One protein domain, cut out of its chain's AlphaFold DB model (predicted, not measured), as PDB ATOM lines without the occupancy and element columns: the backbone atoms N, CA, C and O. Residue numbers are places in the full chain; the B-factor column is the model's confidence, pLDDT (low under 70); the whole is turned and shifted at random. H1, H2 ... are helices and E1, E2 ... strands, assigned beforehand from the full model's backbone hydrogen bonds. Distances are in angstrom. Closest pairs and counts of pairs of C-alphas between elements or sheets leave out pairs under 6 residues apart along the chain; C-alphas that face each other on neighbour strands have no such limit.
ATOM      1  N   LEU A 287     310.368 245.319 174.774       97.00
ATOM      2  CA  LEU A 287     310.951 246.010 173.633       97.00
ATOM      3  C   LEU A 287     312.441 245.693 173.587       97.00
ATOM      4  O   LEU A 287     313.123 245.783 174.610       97.00
ATOM      5  N   ARG A 288     312.943 245.302 172.416       95.62
ATOM      6  CA  ARG A 288     314.359 244.966 172.212       95.62
ATOM      7  C   ARG A 288     315.126 246.114 171.572       95.62
ATOM      8  O   ARG A 288     314.525 246.957 170.921       95.62
ATOM      9  N   ASN A 289     316.445 246.109 171.738       95.25
ATOM     10  CA  ASN A 289     317.360 247.101 171.172       95.25
ATOM     11  C   ASN A 289     316.916 248.559 171.405       95.25
ATOM     12  O   ASN A 289     316.810 249.354 170.474       95.25
ATOM     13  N   VAL A 290     316.606 248.889 172.658       95.31
ATOM     14  CA  VAL A 290     316.210 250.240 173.059       95.31
ATOM     15  C   VAL A 290     317.451 251.116 173.187       95.31
ATOM     16  O   VAL A 290     318.299 250.868 174.045       95.31
ATOM     17  N   THR A 291     317.549 252.149 172.351       89.75
ATOM     18  CA  THR A 291     318.742 253.010 172.258       89.75
ATOM     19  C   THR A 291     318.667 254.289 173.095       89.75
ATOM     20  O   THR A 291     319.693 254.924 173.313       89.75
ATOM     21  N   ALA A 292     317.485 254.665 173.590       94.69
ATOM     22  CA  ALA A 292     317.294 255.873 174.397       94.69
ATOM     23  C   ALA A 292     317.864 255.755 175.809       94.69
ATOM     24  O   ALA A 292     317.932 254.658 176.355       94.69
ATOM     25  N   GLU A 293     318.208 256.882 176.428       95.88
ATOM     26  CA  GLU A 293     318.570 256.957 177.847       95.88
ATOM     27  C   GLU A 293     317.367 256.705 178.766       95.88
ATOM     28  O   GLU A 293     316.219 256.974 178.409       95.88
ATOM     29  N   ASP A 294     317.632 256.218 179.980       96.06
ATOM     30  CA  ASP A 294     316.580 255.845 180.934       96.06
ATOM     31  C   ASP A 294     315.730 257.059 181.356       96.06
ATOM     32  O   ASP A 294     314.520 256.930 181.513       96.06
ATOM     33  N   ALA A 295     316.318 258.262 181.403       96.88
ATOM     34  CA  ALA A 295     315.586 259.500 181.674       96.88
ATOM     35  C   ALA A 295     314.512 259.807 180.611       96.88
ATOM     36  O   ALA A 295     313.406 260.222 180.958       96.88
ATOM     37  N   LEU A 296     314.805 259.576 179.325       96.75
ATOM     38  CA  LEU A 296     313.829 259.773 178.249       96.75
ATOM     39  C   LEU A 296     312.706 258.727 178.322       96.75
ATOM     40  O   LEU A 296     311.533 259.064 178.156       96.75
ATOM     41  N   ILE A 297     313.062 257.473 178.621       97.75
ATOM     42  CA  ILE A 297     312.102 256.381 178.828       97.75
ATOM     43  C   ILE A 297     311.141 256.725 179.975       97.75
ATOM     44  O   ILE A 297     309.926 256.576 179.826       97.75
ATOM     45  N   ASP A 298     311.670 257.228 181.092       97.69
ATOM     46  CA  ASP A 298     310.872 257.624 182.249       97.69
ATOM     47  C   ASP A 298     309.924 258.783 181.914       97.69
ATOM     48  O   ASP A 298     308.744 258.708 182.252       97.69
ATOM     49  N   ILE A 299     310.383 259.817 181.199       97.44
ATOM     50  CA  ILE A 299     309.520 260.929 180.759       97.44
ATOM     51  C   ILE A 299     308.353 260.411 179.904       97.44
ATOM     52  O   ILE A 299     307.197 260.761 180.160       97.44
ATOM     53  N   ALA A 300     308.632 259.546 178.924       97.75
ATOM     54  CA  ALA A 300     307.611 258.984 178.043       97.75
ATOM     55  C   ALA A 300     306.576 258.143 178.815       97.75
ATOM     56  O   ALA A 300     305.366 258.313 178.643       97.75
ATOM     57  N   LEU A 301     307.031 257.266 179.716       97.75
ATOM     58  CA  LEU A 301     306.150 256.383 180.488       97.75
ATOM     59  C   LEU A 301     305.364 257.124 181.575       97.75
ATOM     60  O   LEU A 301     304.219 256.760 181.846       97.75
ATOM     61  N   GLN A 302     305.920 258.188 182.162       97.25
ATOM     62  CA  GLN A 302     305.173 259.067 183.068       97.25
ATOM     63  C   GLN A 302     304.099 259.863 182.317       97.25
ATOM     64  O   GLN A 302     302.970 259.946 182.797       97.25
ATOM     65  N   SER A 303     304.403 260.376 181.118       96.81
ATOM     66  CA  SER A 303     303.395 261.016 180.261       96.81
ATOM     67  C   SER A 303     302.255 260.051 179.934       96.81
ATOM     68  O   SER A 303     301.092 260.393 180.135       96.81
ATOM     69  N   LEU A 304     302.573 258.820 179.518       97.50
ATOM     70  CA  LEU A 304     301.580 257.775 179.251       97.50
ATOM     71  C   LEU A 304     300.717 257.464 180.487       97.50
ATOM     72  O   LEU A 304     299.512 257.261 180.364       97.50
ATOM     73  N   LYS A 305     301.322 257.423 181.679       96.12
ATOM     74  CA  LYS A 305     300.619 257.136 182.938       96.12
ATOM     75  C   LYS A 305     299.614 258.222 183.324       96.12
ATOM     76  O   LYS A 305     298.584 257.903 183.908       96.12
ATOM     77  N   VAL A 306     299.935 259.488 183.056       94.62
ATOM     78  CA  VAL A 306     299.088 260.636 183.417       94.62
ATOM     79  C   VAL A 306     298.059 260.914 182.324       94.62
ATOM     80  O   VAL A 306     296.864 261.006 182.594       94.62
ATOM     81  N   ASN A 307     298.519 261.017 181.081       95.12
ATOM     82  CA  ASN A 307     297.722 261.515 179.964       95.12
ATOM     83  C   ASN A 307     297.060 260.395 179.145       95.12
ATOM     84  O   ASN A 307     296.167 260.667 178.343       95.12
ATOM     85  N   GLY A 308     297.472 259.138 179.331       96.94
ATOM     86  CA  GLY A 308     296.992 258.017 178.531       96.94
ATOM     87  C   GLY A 308     297.496 258.069 177.087       96.94
ATOM     88  O   GLY A 308     298.582 258.567 176.801       96.94
ATOM     89  N   PHE A 309     296.701 257.520 176.170       98.06
ATOM     90  CA  PHE A 309     297.001 257.463 174.739       98.06
ATOM     91  C   PHE A 309     295.716 257.600 173.911       98.06
ATOM     92  O   PHE A 309     294.613 257.338 174.403       98.06
ATOM     93  N   LEU A 555     300.510 250.365 185.308       98.06
ATOM     94  CA  LEU A 555     301.744 250.500 184.530       98.06
ATOM     95  C   LEU A 555     302.986 250.393 185.426       98.06
ATOM     96  O   LEU A 555     303.164 251.185 186.355       98.06
ATOM     97  N   SER A 556     303.871 249.463 185.084       98.06
ATOM     98  CA  SER A 556     305.221 249.337 185.630       98.06
ATOM     99  C   SER A 556     306.219 249.001 184.524       98.06
ATOM    100  O   SER A 556     305.857 248.428 183.492       98.06
ATOM    101  N   TRP A 557     307.480 249.380 184.719       97.88
ATOM    102  CA  TRP A 557     308.533 249.138 183.743       97.88
ATOM    103  C   TRP A 557     309.886 248.901 184.399       97.88
ATOM    104  O   TRP A 557     310.122 249.282 185.543       97.88
ATOM    105  N   LYS A 558     310.775 248.253 183.649       96.19
ATOM    106  CA  LYS A 558     312.191 248.104 183.989       96.19
ATOM    107  C   LYS A 558     313.027 247.950 182.729       96.19
ATOM    108  O   LYS A 558     312.611 247.279 181.781       96.19
ATOM    109  N   THR A 559     314.219 248.525 182.737       95.62
ATOM    110  CA  THR A 559     315.239 248.237 181.733       95.62
ATOM    111  C   THR A 559     315.983 246.956 182.120       95.62
ATOM    112  O   THR A 559     316.071 246.596 183.292       95.62
ATOM    113  N   LYS A 560     316.433 246.199 181.120       94.00
ATOM    114  CA  LYS A 560     317.285 245.019 181.294       94.00
ATOM    115  C   LYS A 560     318.337 245.004 180.206       94.00
ATOM    116  O   LYS A 560     318.006 245.166 179.031       94.00
ATOM    117  N   LYS A 561     319.581 244.723 180.563       95.25
ATOM    118  CA  LYS A 561     320.628 244.440 179.577       95.25
ATOM    119  C   LYS A 561     320.680 242.956 179.198       95.25
ATOM    120  O   LYS A 561     320.495 242.088 180.054       95.25
ATOM    121  N   TYR A 562     320.934 242.672 177.920       94.38
ATOM    122  CA  TYR A 562     321.015 241.320 177.351       94.38
ATOM    123  C   TYR A 562     322.090 241.224 176.256       94.38
ATOM    124  O   TYR A 562     322.573 242.248 175.771       94.38
ATOM    125  N   ASN A 563     322.493 240.005 175.883       91.25
ATOM    126  CA  ASN A 563     323.607 239.774 174.950       91.25
ATOM    127  C   ASN A 563     323.154 239.198 173.615       91.25
ATOM    128  O   ASN A 563     323.682 239.575 172.576       91.25
ATOM    129  N   HIS A 564     322.184 238.288 173.629       90.25
ATOM    130  CA  HIS A 564     321.756 237.585 172.433       90.25
ATOM    131  C   HIS A 564     320.302 237.934 172.076       90.25
ATOM    132  O   HIS A 564     319.436 237.974 172.956       90.25
ATOM    133  N   PRO A 565     319.957 238.115 170.787       89.44
ATOM    134  CA  PRO A 565     318.576 238.367 170.356       89.44
ATOM    135  C   PRO A 565     317.564 237.314 170.834       89.44
ATOM    136  O   PRO A 565     316.383 237.612 170.996       89.44
ATOM    137  N   ASN A 566     318.038 236.090 171.099       90.75
ATOM    138  CA  ASN A 566     317.243 234.971 171.619       90.75
ATOM    139  C   ASN A 566     317.249 234.826 173.153       90.75
ATOM    140  O   ASN A 566     316.678 233.855 173.656       90.75
ATOM    141  N   ASP A 567     317.818 235.767 173.906       92.31
ATOM    142  CA  ASP A 567     317.709 235.762 175.370       92.31
ATOM    143  C   ASP A 567     316.246 235.957 175.782       92.31
ATOM    144  O   ASP A 567     315.529 236.765 175.189       92.31
ATOM    145  N   VAL A 568     315.762 235.211 176.774       92.94
ATOM    146  CA  VAL A 568     314.407 235.399 177.317       92.94
ATOM    147  C   VAL A 568     314.421 236.628 178.225       92.94
ATOM    148  O   VAL A 568     315.238 236.705 179.130       92.94
ATOM    149  N   LEU A 569     313.538 237.603 177.995       94.75
ATOM    150  CA  LEU A 569     313.490 238.829 178.812       94.75
ATOM    151  C   LEU A 569     312.374 238.794 179.866       94.75
ATOM    152  O   LEU A 569     312.516 239.391 180.943       94.75
ATOM    153  N   ILE A 570     311.300 238.056 179.572       95.69
ATOM    154  CA  ILE A 570     310.100 237.908 180.398       95.69
ATOM    155  C   ILE A 570     309.802 236.418 180.555       95.69
ATOM    156  O   ILE A 570     309.681 235.707 179.558       95.69
ATOM    157  N   ARG A 571     309.645 235.968 181.802       95.88
ATOM    158  CA  ARG A 571     309.183 234.613 182.123       95.88
ATOM    159  C   ARG A 571     307.685 234.475 181.853       95.88
ATOM    160  O   ARG A 571     306.904 235.365 182.197       95.88
ATOM    161  N   SER A 572     307.269 233.384 181.224       95.88
ATOM    162  CA  SER A 572     305.857 233.087 180.980       95.88
ATOM    163  C   SER A 572     305.212 232.304 182.117       95.88
ATOM    164  O   SER A 572     305.889 231.738 182.967       95.88
ATOM    165  N   ASP A 573     303.881 232.238 182.106       94.81
ATOM    166  CA  ASP A 573     303.113 231.501 183.118       94.81
ATOM    167  C   ASP A 573     303.473 230.012 183.134       94.81
ATOM    168  O   ASP A 573     303.570 229.404 184.194       94.81
ATOM    169  N   TYR A 574     303.695 229.424 181.955       95.56
ATOM    170  CA  TYR A 574     304.059 228.016 181.835       95.56
ATOM    171  C   TYR A 574     305.491 227.739 182.316       95.56
ATOM    172  O   TYR A 574     305.731 226.728 182.970       95.56
ATOM    173  N   GLU A 575     306.431 228.647 182.040       95.81
ATOM    174  CA  GLU A 575     307.806 228.575 182.556       95.81
ATOM    175  C   GLU A 575     307.809 228.708 184.090       95.81
ATOM    176  O   GLU A 575     308.423 227.907 184.792       95.81
ATOM    177  N   GLU A 576     307.037 229.654 184.635       96.38
ATOM    178  CA  GLU A 576     306.857 229.826 186.081       96.38
ATOM    179  C   GLU A 576     306.227 228.593 186.745       96.38
ATOM    180  O   GLU A 576     306.719 228.137 187.776       96.38
ATOM    181  N   LEU A 577     305.187 228.015 186.138       96.31
ATOM    182  CA  LEU A 577     304.553 226.776 186.593       96.31
ATOM    183  C   LEU A 577     305.537 225.597 186.652       96.31
ATOM    184  O   LEU A 577     305.458 224.773 187.563       96.31
ATOM    185  N   ASN A 578     306.471 225.517 185.702       95.75
ATOM    186  CA  ASN A 578     307.508 224.483 185.671       95.75
ATOM    187  C   ASN A 578     308.689 224.777 186.614       95.75
ATOM    188  O   ASN A 578     309.638 223.995 186.662       95.75
ATOM    189  N   GLY A 579     308.643 225.875 187.376       95.25
ATOM    190  CA  GLY A 579     309.691 226.257 188.319       95.25
ATOM    191  C   GLY A 579     310.920 226.893 187.668       95.25
ATOM    192  O   GLY A 579     311.984 226.922 188.286       95.25
ATOM    193  N   GLU A 580     310.806 227.406 186.439       95.38
ATOM    194  CA  GLU A 580     311.901 228.127 185.791       95.38
ATOM    195  C   GLU A 580     312.164 229.467 186.497       95.38
ATOM    196  O   GLU A 580     311.241 230.161 186.939       95.38
ATOM    197  N   ALA A 581     313.439 229.837 186.626       92.75
ATOM    198  CA  ALA A 581     313.852 231.067 187.297       92.75
ATOM    199  C   ALA A 581     313.538 232.319 186.458       92.75
ATOM    200  O   ALA A 581     313.451 232.266 185.232       92.75
ATOM    201  N   GLU A 582     313.401 233.471 187.120       92.69
ATOM    202  CA  GLU A 582     313.307 234.759 186.424       92.69
ATOM    203  C   GLU A 582     314.569 235.019 185.576       92.69
ATOM    204  O   GLU A 582     315.680 234.765 186.055       92.69
ATOM    205  N   PRO A 583     314.439 235.558 184.346       90.81
ATOM    206  CA  PRO A 583     315.590 235.835 183.504       90.81
ATOM    207  C   PRO A 583     316.538 236.837 184.156       90.81
ATOM    208  O   PRO A 583     316.129 237.964 184.480       90.81
ATOM    209  N   GLN A 584     317.793 236.412 184.317       84.31
ATOM    210  CA  GLN A 584     318.859 237.217 184.899       84.31
ATOM    211  C   GLN A 584     319.200 238.400 183.995       84.31
ATOM    212  O   GLN A 584     319.156 238.312 182.769       84.31
ATOM    213  N   GLU A 585     319.531 239.523 184.619       86.56
ATOM    214  CA  GLU A 585     320.082 240.666 183.910       86.56
ATOM    215  C   GLU A 585     321.571 240.442 183.635       86.56
ATOM    216  O   GLU A 585     322.282 239.887 184.474       86.56
ATOM    217  N   HIS A 586     322.050 240.895 182.476       87.69
ATOM    218  CA  HIS A 586     323.470 240.889 182.137       87.69
ATOM    219  C   HIS A 586     324.033 242.309 182.295       87.69
ATOM    220  O   HIS A 586     323.888 243.099 181.369       87.69
ATOM    221  N   PRO A 587     324.704 242.681 183.404       83.69
ATOM    222  CA  PRO A 587     325.116 244.075 183.651       83.69
ATOM    223  C   PRO A 587     326.017 244.678 182.557       83.69
ATOM    224  O   PRO A 587     325.999 245.889 182.313       83.69
ATOM    225  N   THR A 588     326.776 243.821 181.871       86.06
ATOM    226  CA  THR A 588     327.649 244.146 180.731       86.06
ATOM    227  C   THR A 588     327.019 243.799 179.378       86.06
ATOM    228  O   THR A 588     327.737 243.634 178.398       86.06
ATOM    229  N   GLY A 589     325.694 243.628 179.327       86.06
ATOM    230  CA  GLY A 589     324.974 243.249 178.118       86.06
ATOM    231  C   GLY A 589     325.127 244.279 177.004       86.06
ATOM    232  O   GLY A 589     325.066 245.482 177.265       86.06
ATOM    233  N   GLN A 590     325.320 243.799 175.777       91.75
ATOM    234  CA  GLN A 590     325.492 244.641 174.590       91.75
ATOM    235  C   GLN A 590     324.226 245.421 174.223       91.75
ATOM    236  O   GLN A 590     324.305 246.545 173.732       91.75
ATOM    237  N   TYR A 591     323.059 244.830 174.465       94.50
ATOM    238  CA  TYR A 591     321.774 245.407 174.110       94.50
ATOM    239  C   TYR A 591     320.977 245.765 175.357       94.50
ATOM    240  O   TYR A 591     321.075 245.110 176.396       94.50
ATOM    241  N   LYS A 592     320.123 246.780 175.230       95.44
ATOM    242  CA  LYS A 592     319.150 247.158 176.253       95.44
ATOM    243  C   LYS A 592     317.741 246.796 175.801       95.44
ATOM    244  O   LYS A 592     317.360 247.035 174.658       95.44
ATOM    245  N   GLY A 593     316.970 246.198 176.697       96.06
ATOM    246  CA  GLY A 593     315.547 245.942 176.535       96.06
ATOM    247  C   GLY A 593     314.729 246.712 177.567       96.06
ATOM    248  O   GLY A 593     315.204 246.979 178.669       96.06
ATOM    249  N   LEU A 594     313.491 247.047 177.216       97.62
ATOM    250  CA  LEU A 594     312.518 247.688 178.100       97.62
ATOM    251  C   LEU A 594     311.345 246.731 178.315       97.62
ATOM    252  O   LEU A 594     310.614 246.419 177.378       97.62
ATOM    253  N   CYS A 595     311.191 246.241 179.542       97.62
ATOM    254  CA  CYS A 595     310.080 245.386 179.940       97.62
ATOM    255  C   CYS A 595     308.967 246.249 180.535       97.62
ATOM    256  O   CYS A 595     309.210 246.971 181.499       97.62
ATOM    257  N   LEU A 596     307.763 246.138 179.986       98.38
ATOM    258  CA  LEU A 596     306.552 246.843 180.392       98.38
ATOM    259  C   LEU A 596     305.535 245.829 180.924       98.38
ATOM    260  O   LEU A 596     305.365 244.771 180.319       98.38
ATOM    261  N   ASP A 597     304.841 246.161 182.008       98.38
ATOM    262  CA  ASP A 597     303.672 245.432 182.514       98.38
ATOM    263  C   ASP A 597     302.543 246.432 182.762       98.38
ATOM    264  O   ASP A 597     302.744 247.429 183.459       98.38
ATOM    265  N   PHE A 598     301.391 246.214 182.134       98.50
ATOM    266  CA  PHE A 598     300.232 247.086 182.263       98.50
ATOM    267  C   PHE A 598     298.928 246.388 181.882       98.50
ATOM    268  O   PHE A 598     298.910 245.380 181.183       98.50
ATOM    269  N   CYS A 599     297.807 246.960 182.305       98.19
ATOM    270  CA  CYS A 599     296.461 246.506 181.981       98.19
ATOM    271  C   CYS A 599     295.760 247.521 181.076       98.19
ATOM    272  O   CYS A 599     295.848 248.730 181.299       98.19
ATOM    273  N   LEU A 600     295.029 247.017 180.084       97.06
ATOM    274  CA  LEU A 600     294.126 247.806 179.251       97.06
ATOM    275  C   LEU A 600     292.712 247.249 179.334       97.06
ATOM    276  O   LEU A 600     292.526 246.033 179.422       97.06
ATOM    277  N   ASP A 601     291.736 248.143 179.226       94.00
ATOM    278  CA  ASP A 601     290.333 247.768 179.092       94.00
ATOM    279  C   ASP A 601     290.076 247.033 177.769       94.00
ATOM    280  O   ASP A 601     290.894 247.025 176.838       94.00
ATOM    281  N   SER A 602     288.925 246.369 177.683       89.94
ATOM    282  CA  SER A 602     288.489 245.725 176.446       89.94
ATOM    283  C   SER A 602     288.442 246.726 175.278       89.94
ATOM    284  O   SER A 602     288.310 247.936 175.458       89.94
ATOM    285  N   SER A 603     288.616 246.221 174.053       85.69
ATOM    286  CA  SER A 603     288.645 247.044 172.834       85.69
ATOM    287  C   SER A 603     289.754 248.119 172.784       85.69
ATOM    288  O   SER A 603     289.652 249.054 171.986       85.69
ATOM    289  N   CYS A 604     290.824 247.982 173.575       93.44
ATOM    290  CA  CYS A 604     292.047 248.788 173.490       93.44
ATOM    291  C   CYS A 604     293.204 248.002 172.844       93.44
ATOM    292  O   CYS A 604     293.299 246.780 172.981       93.44
ATOM    293  N   TYR A 605     294.111 248.705 172.160       94.25
ATOM    294  CA  TYR A 605     295.205 248.101 171.390       94.25
ATOM    295  C   TYR A 605     296.558 248.405 172.041       94.25
ATOM    296  O   TYR A 605     297.002 249.549 172.045       94.25
ATOM    297  N   ALA A 606     297.268 247.378 172.520       95.69
ATOM    298  CA  ALA A 606     298.593 247.555 173.129       95.69
ATOM    299  C   ALA A 606     299.618 248.179 172.170       95.69
ATOM    300  O   ALA A 606     300.502 248.908 172.603       95.69
ATOM    301  N   THR A 607     299.488 247.970 170.856       94.31
ATOM    302  CA  THR A 607     300.354 248.654 169.886       94.31
ATOM    303  C   THR A 607     300.167 250.166 169.882       94.31
ATOM    304  O   THR A 607     301.122 250.858 169.570       94.31
ATOM    305  N   MET A 608     298.998 250.694 170.261       96.88
ATOM    306  CA  MET A 608     298.788 252.145 170.372       96.88
ATOM    307  C   MET A 608     299.451 252.725 171.627       96.88
ATOM    308  O   MET A 608     299.946 253.844 171.578       96.88
ATOM    309  N   VAL A 609     299.575 251.934 172.700       97.62
ATOM    310  CA  VAL A 609     300.415 252.282 173.859       97.62
ATOM    311  C   VAL A 609     301.888 252.357 173.459       97.62
ATOM    312  O   VAL A 609     302.570 253.330 173.764       97.62
ATOM    313  N   LEU A 610     302.381 251.340 172.743       96.88
ATOM    314  CA  LEU A 610     303.771 251.314 172.273       96.88
ATOM    315  C   LEU A 610     304.049 252.434 171.268       96.88
ATOM    316  O   LEU A 610     305.112 253.045 171.307       96.88
ATOM    317  N   ARG A 611     303.086 252.726 170.390       96.25
ATOM    318  CA  ARG A 611     303.153 253.851 169.459       96.25
ATOM    319  C   ARG A 611     303.319 255.164 170.215       96.25
ATOM    320  O   ARG A 611     304.214 255.920 169.872       96.25
ATOM    321  N   GLU A 612     302.498 255.407 171.237       97.56
ATOM    322  CA  GLU A 612     302.542 256.644 172.026       97.56
ATOM    323  C   GLU A 612     303.940 256.907 172.601       97.56
ATOM    324  O   GLU A 612     304.480 257.993 172.420       97.56
ATOM    325  N   ILE A 613     304.568 255.890 173.203       97.00
ATOM    326  CA  ILE A 613     305.883 256.052 173.846       97.00
ATOM    327  C   ILE A 613     307.051 256.076 172.851       97.00
ATOM    328  O   ILE A 613     308.027 256.786 173.077       97.00
ATOM    329  N   LEU A 614     306.976 255.313 171.756       96.06
ATOM    330  CA  LEU A 614     308.074 255.224 170.789       96.06
ATOM    331  C   LEU A 614     308.021 256.349 169.752       96.06
ATOM    332  O   LEU A 614     309.056 256.742 169.224       96.06
ATOM    333  N   LYS A 615     306.826 256.863 169.445       94.44
ATOM    334  CA  LYS A 615     306.546 257.799 168.344       94.44
ATOM    335  C   LYS A 615     307.101 257.349 166.989       94.44
ATOM    336  O   LYS A 615     307.464 258.166 166.144       94.44
ATOM    337  N   ILE A 616     307.141 256.034 166.778       89.12
ATOM    338  CA  ILE A 616     307.512 255.395 165.513       89.12
ATOM    339  C   ILE A 616     306.322 254.627 164.947       89.12
ATOM    340  O   ILE A 616     305.480 254.126 165.693       89.12
ATOM    341  N   ASP A 617     306.305 254.478 163.625       85.19
ATOM    342  CA  ASP A 617     305.308 253.666 162.936       85.19
ATOM    343  C   ASP A 617     305.403 252.191 163.390       85.19
ATOM    344  O   ASP A 617     306.467 251.556 163.383       85.19
ATOM    345  N   THR A 618     304.264 251.647 163.816       86.25
ATOM    346  CA  THR A 618     304.149 250.289 164.368       86.25
ATOM    347  C   THR A 618     303.824 249.224 163.316       86.25
ATOM    348  O   THR A 618     303.512 248.079 163.666       86.25
ATOM    349  N   SER A 619     303.899 249.555 162.021       81.75
ATOM    350  CA  SER A 619     303.649 248.599 160.943       81.75
ATOM    351  C   SER A 619     304.655 247.451 160.956       81.75
ATOM    352  O   SER A 619     305.798 247.545 161.410       81.75
ATOM    353  N   THR A 620     304.215 246.310 160.424       78.62
ATOM    354  CA  THR A 620     305.049 245.104 160.393       78.62
ATOM    355  C   THR A 620     306.287 245.298 159.520       78.62
ATOM    356  O   THR A 620     307.339 244.757 159.853       78.62
ATOM    357  N   SER A 621     306.191 246.068 158.434       76.06
ATOM    358  CA  SER A 621     307.317 246.348 157.539       76.06
ATOM    359  C   SER A 621     308.402 247.176 158.236       76.06
ATOM    360  O   SER A 621     309.572 246.797 158.177       76.06
ATOM    361  N   THR A 622     308.028 248.233 158.963       80.81
ATOM    362  CA  THR A 622     308.957 249.043 159.768       80.81
ATOM    363  C   THR A 622     309.613 248.207 160.864       80.81
ATOM    364  O   THR A 622     310.838 248.157 160.963       80.81
ATOM    365  N   GLN A 623     308.816 247.474 161.646       84.31
ATOM    366  CA  GLN A 623     309.322 246.666 162.762       84.31
ATOM    367  C   GLN A 623     310.203 245.493 162.306       84.31
ATOM    368  O   GLN A 623     311.133 245.117 163.014       84.31
ATOM    369  N   SER A 624     309.954 244.932 161.117       80.44
ATOM    370  CA  SER A 624     310.800 243.864 160.568       80.44
ATOM    371  C   SER A 624     312.199 244.376 160.226       80.44
ATOM    372  O   SER A 624     313.165 243.710 160.568       80.44
ATOM    373  N   LYS A 625     312.315 245.581 159.650       82.56
ATOM    374  CA  LYS A 625     313.616 246.212 159.360       82.56
ATOM    375  C   LYS A 625     314.417 246.488 160.634       82.56
ATOM    376  O   LYS A 625     315.624 246.291 160.657       82.56
ATOM    377  N   LEU A 626     313.747 246.908 161.709       83.12
ATOM    378  CA  LEU A 626     314.402 247.157 162.997       83.12
ATOM    379  C   LEU A 626     314.905 245.871 163.673       83.12
ATOM    380  O   LEU A 626     315.787 245.935 164.525       83.12
ATOM    381  N   ASN A 627     314.357 244.706 163.319       85.38
ATOM    382  CA  ASN A 627     314.696 243.434 163.955       85.38
ATOM    383  C   ASN A 627     316.068 242.870 163.529       85.38
ATOM    384  O   ASN A 627     316.591 241.985 164.207       85.38
ATOM    385  N   ASP A 628     316.683 243.419 162.478       81.38
ATOM    386  CA  ASP A 628     317.991 242.993 161.959       81.38
ATOM    387  C   ASP A 628     319.185 243.645 162.689       81.38
ATOM    388  O   ASP A 628     320.331 243.491 162.271       81.38
TER     389      ASP A 628
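AT A GLANCE: This is residues 287 to 309 and 555 to 628 of the 709 residues of the protein "TRUD domain-containing protein" of Photinus pyralis (UniProt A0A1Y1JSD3). A long ribbon of two antiparallel strands, E1 and E2, runs through the middle, with H1 and H3 meeting beside it. Residues 573 to 579, which include H2, and 620 to 625 of H4 stick out. The 97 printed residues hold four named helices and two named strands, H1 E1 H2 E2 H3 H4, class mixed. The whole is only just compact, close to loose: radius of gyration of the C-alphas 14.6 A, spans 36 by 29 by 29 A.

IN THESE COORDINATES: H1, residues 294 to 307, starts at C-alpha (316.580, 255.845, 180.934) and measures 19.7 A. E1 is 555 to 562, 22.5 A; H2 573 to 577; E2 591 to 601, 31.9 A; H3 606 to 614; H4 620 to 626, ending at C-alpha (314.402, 247.157, 162.997).

HOW THE PARTS SIT: E1 and E2 are antiparallel at 159 degrees; N 558 and O 595 are within hydrogen-bond range, 3.0 A. H1 touches H3, closest C-alphas Ala 300 and Ile 613, 5.4 A, at a steep tilt of 52 degrees, opposite ways. H3 and H4 are apart. Every helix's O i to N i+4 pairs are within range.

THE WHOLE: Residues 310 to 554 are not printed; C-alphas 309 and 555 are 12.9 A apart. The H2 to E2 link is long. No printed residue is under pLDDT 70.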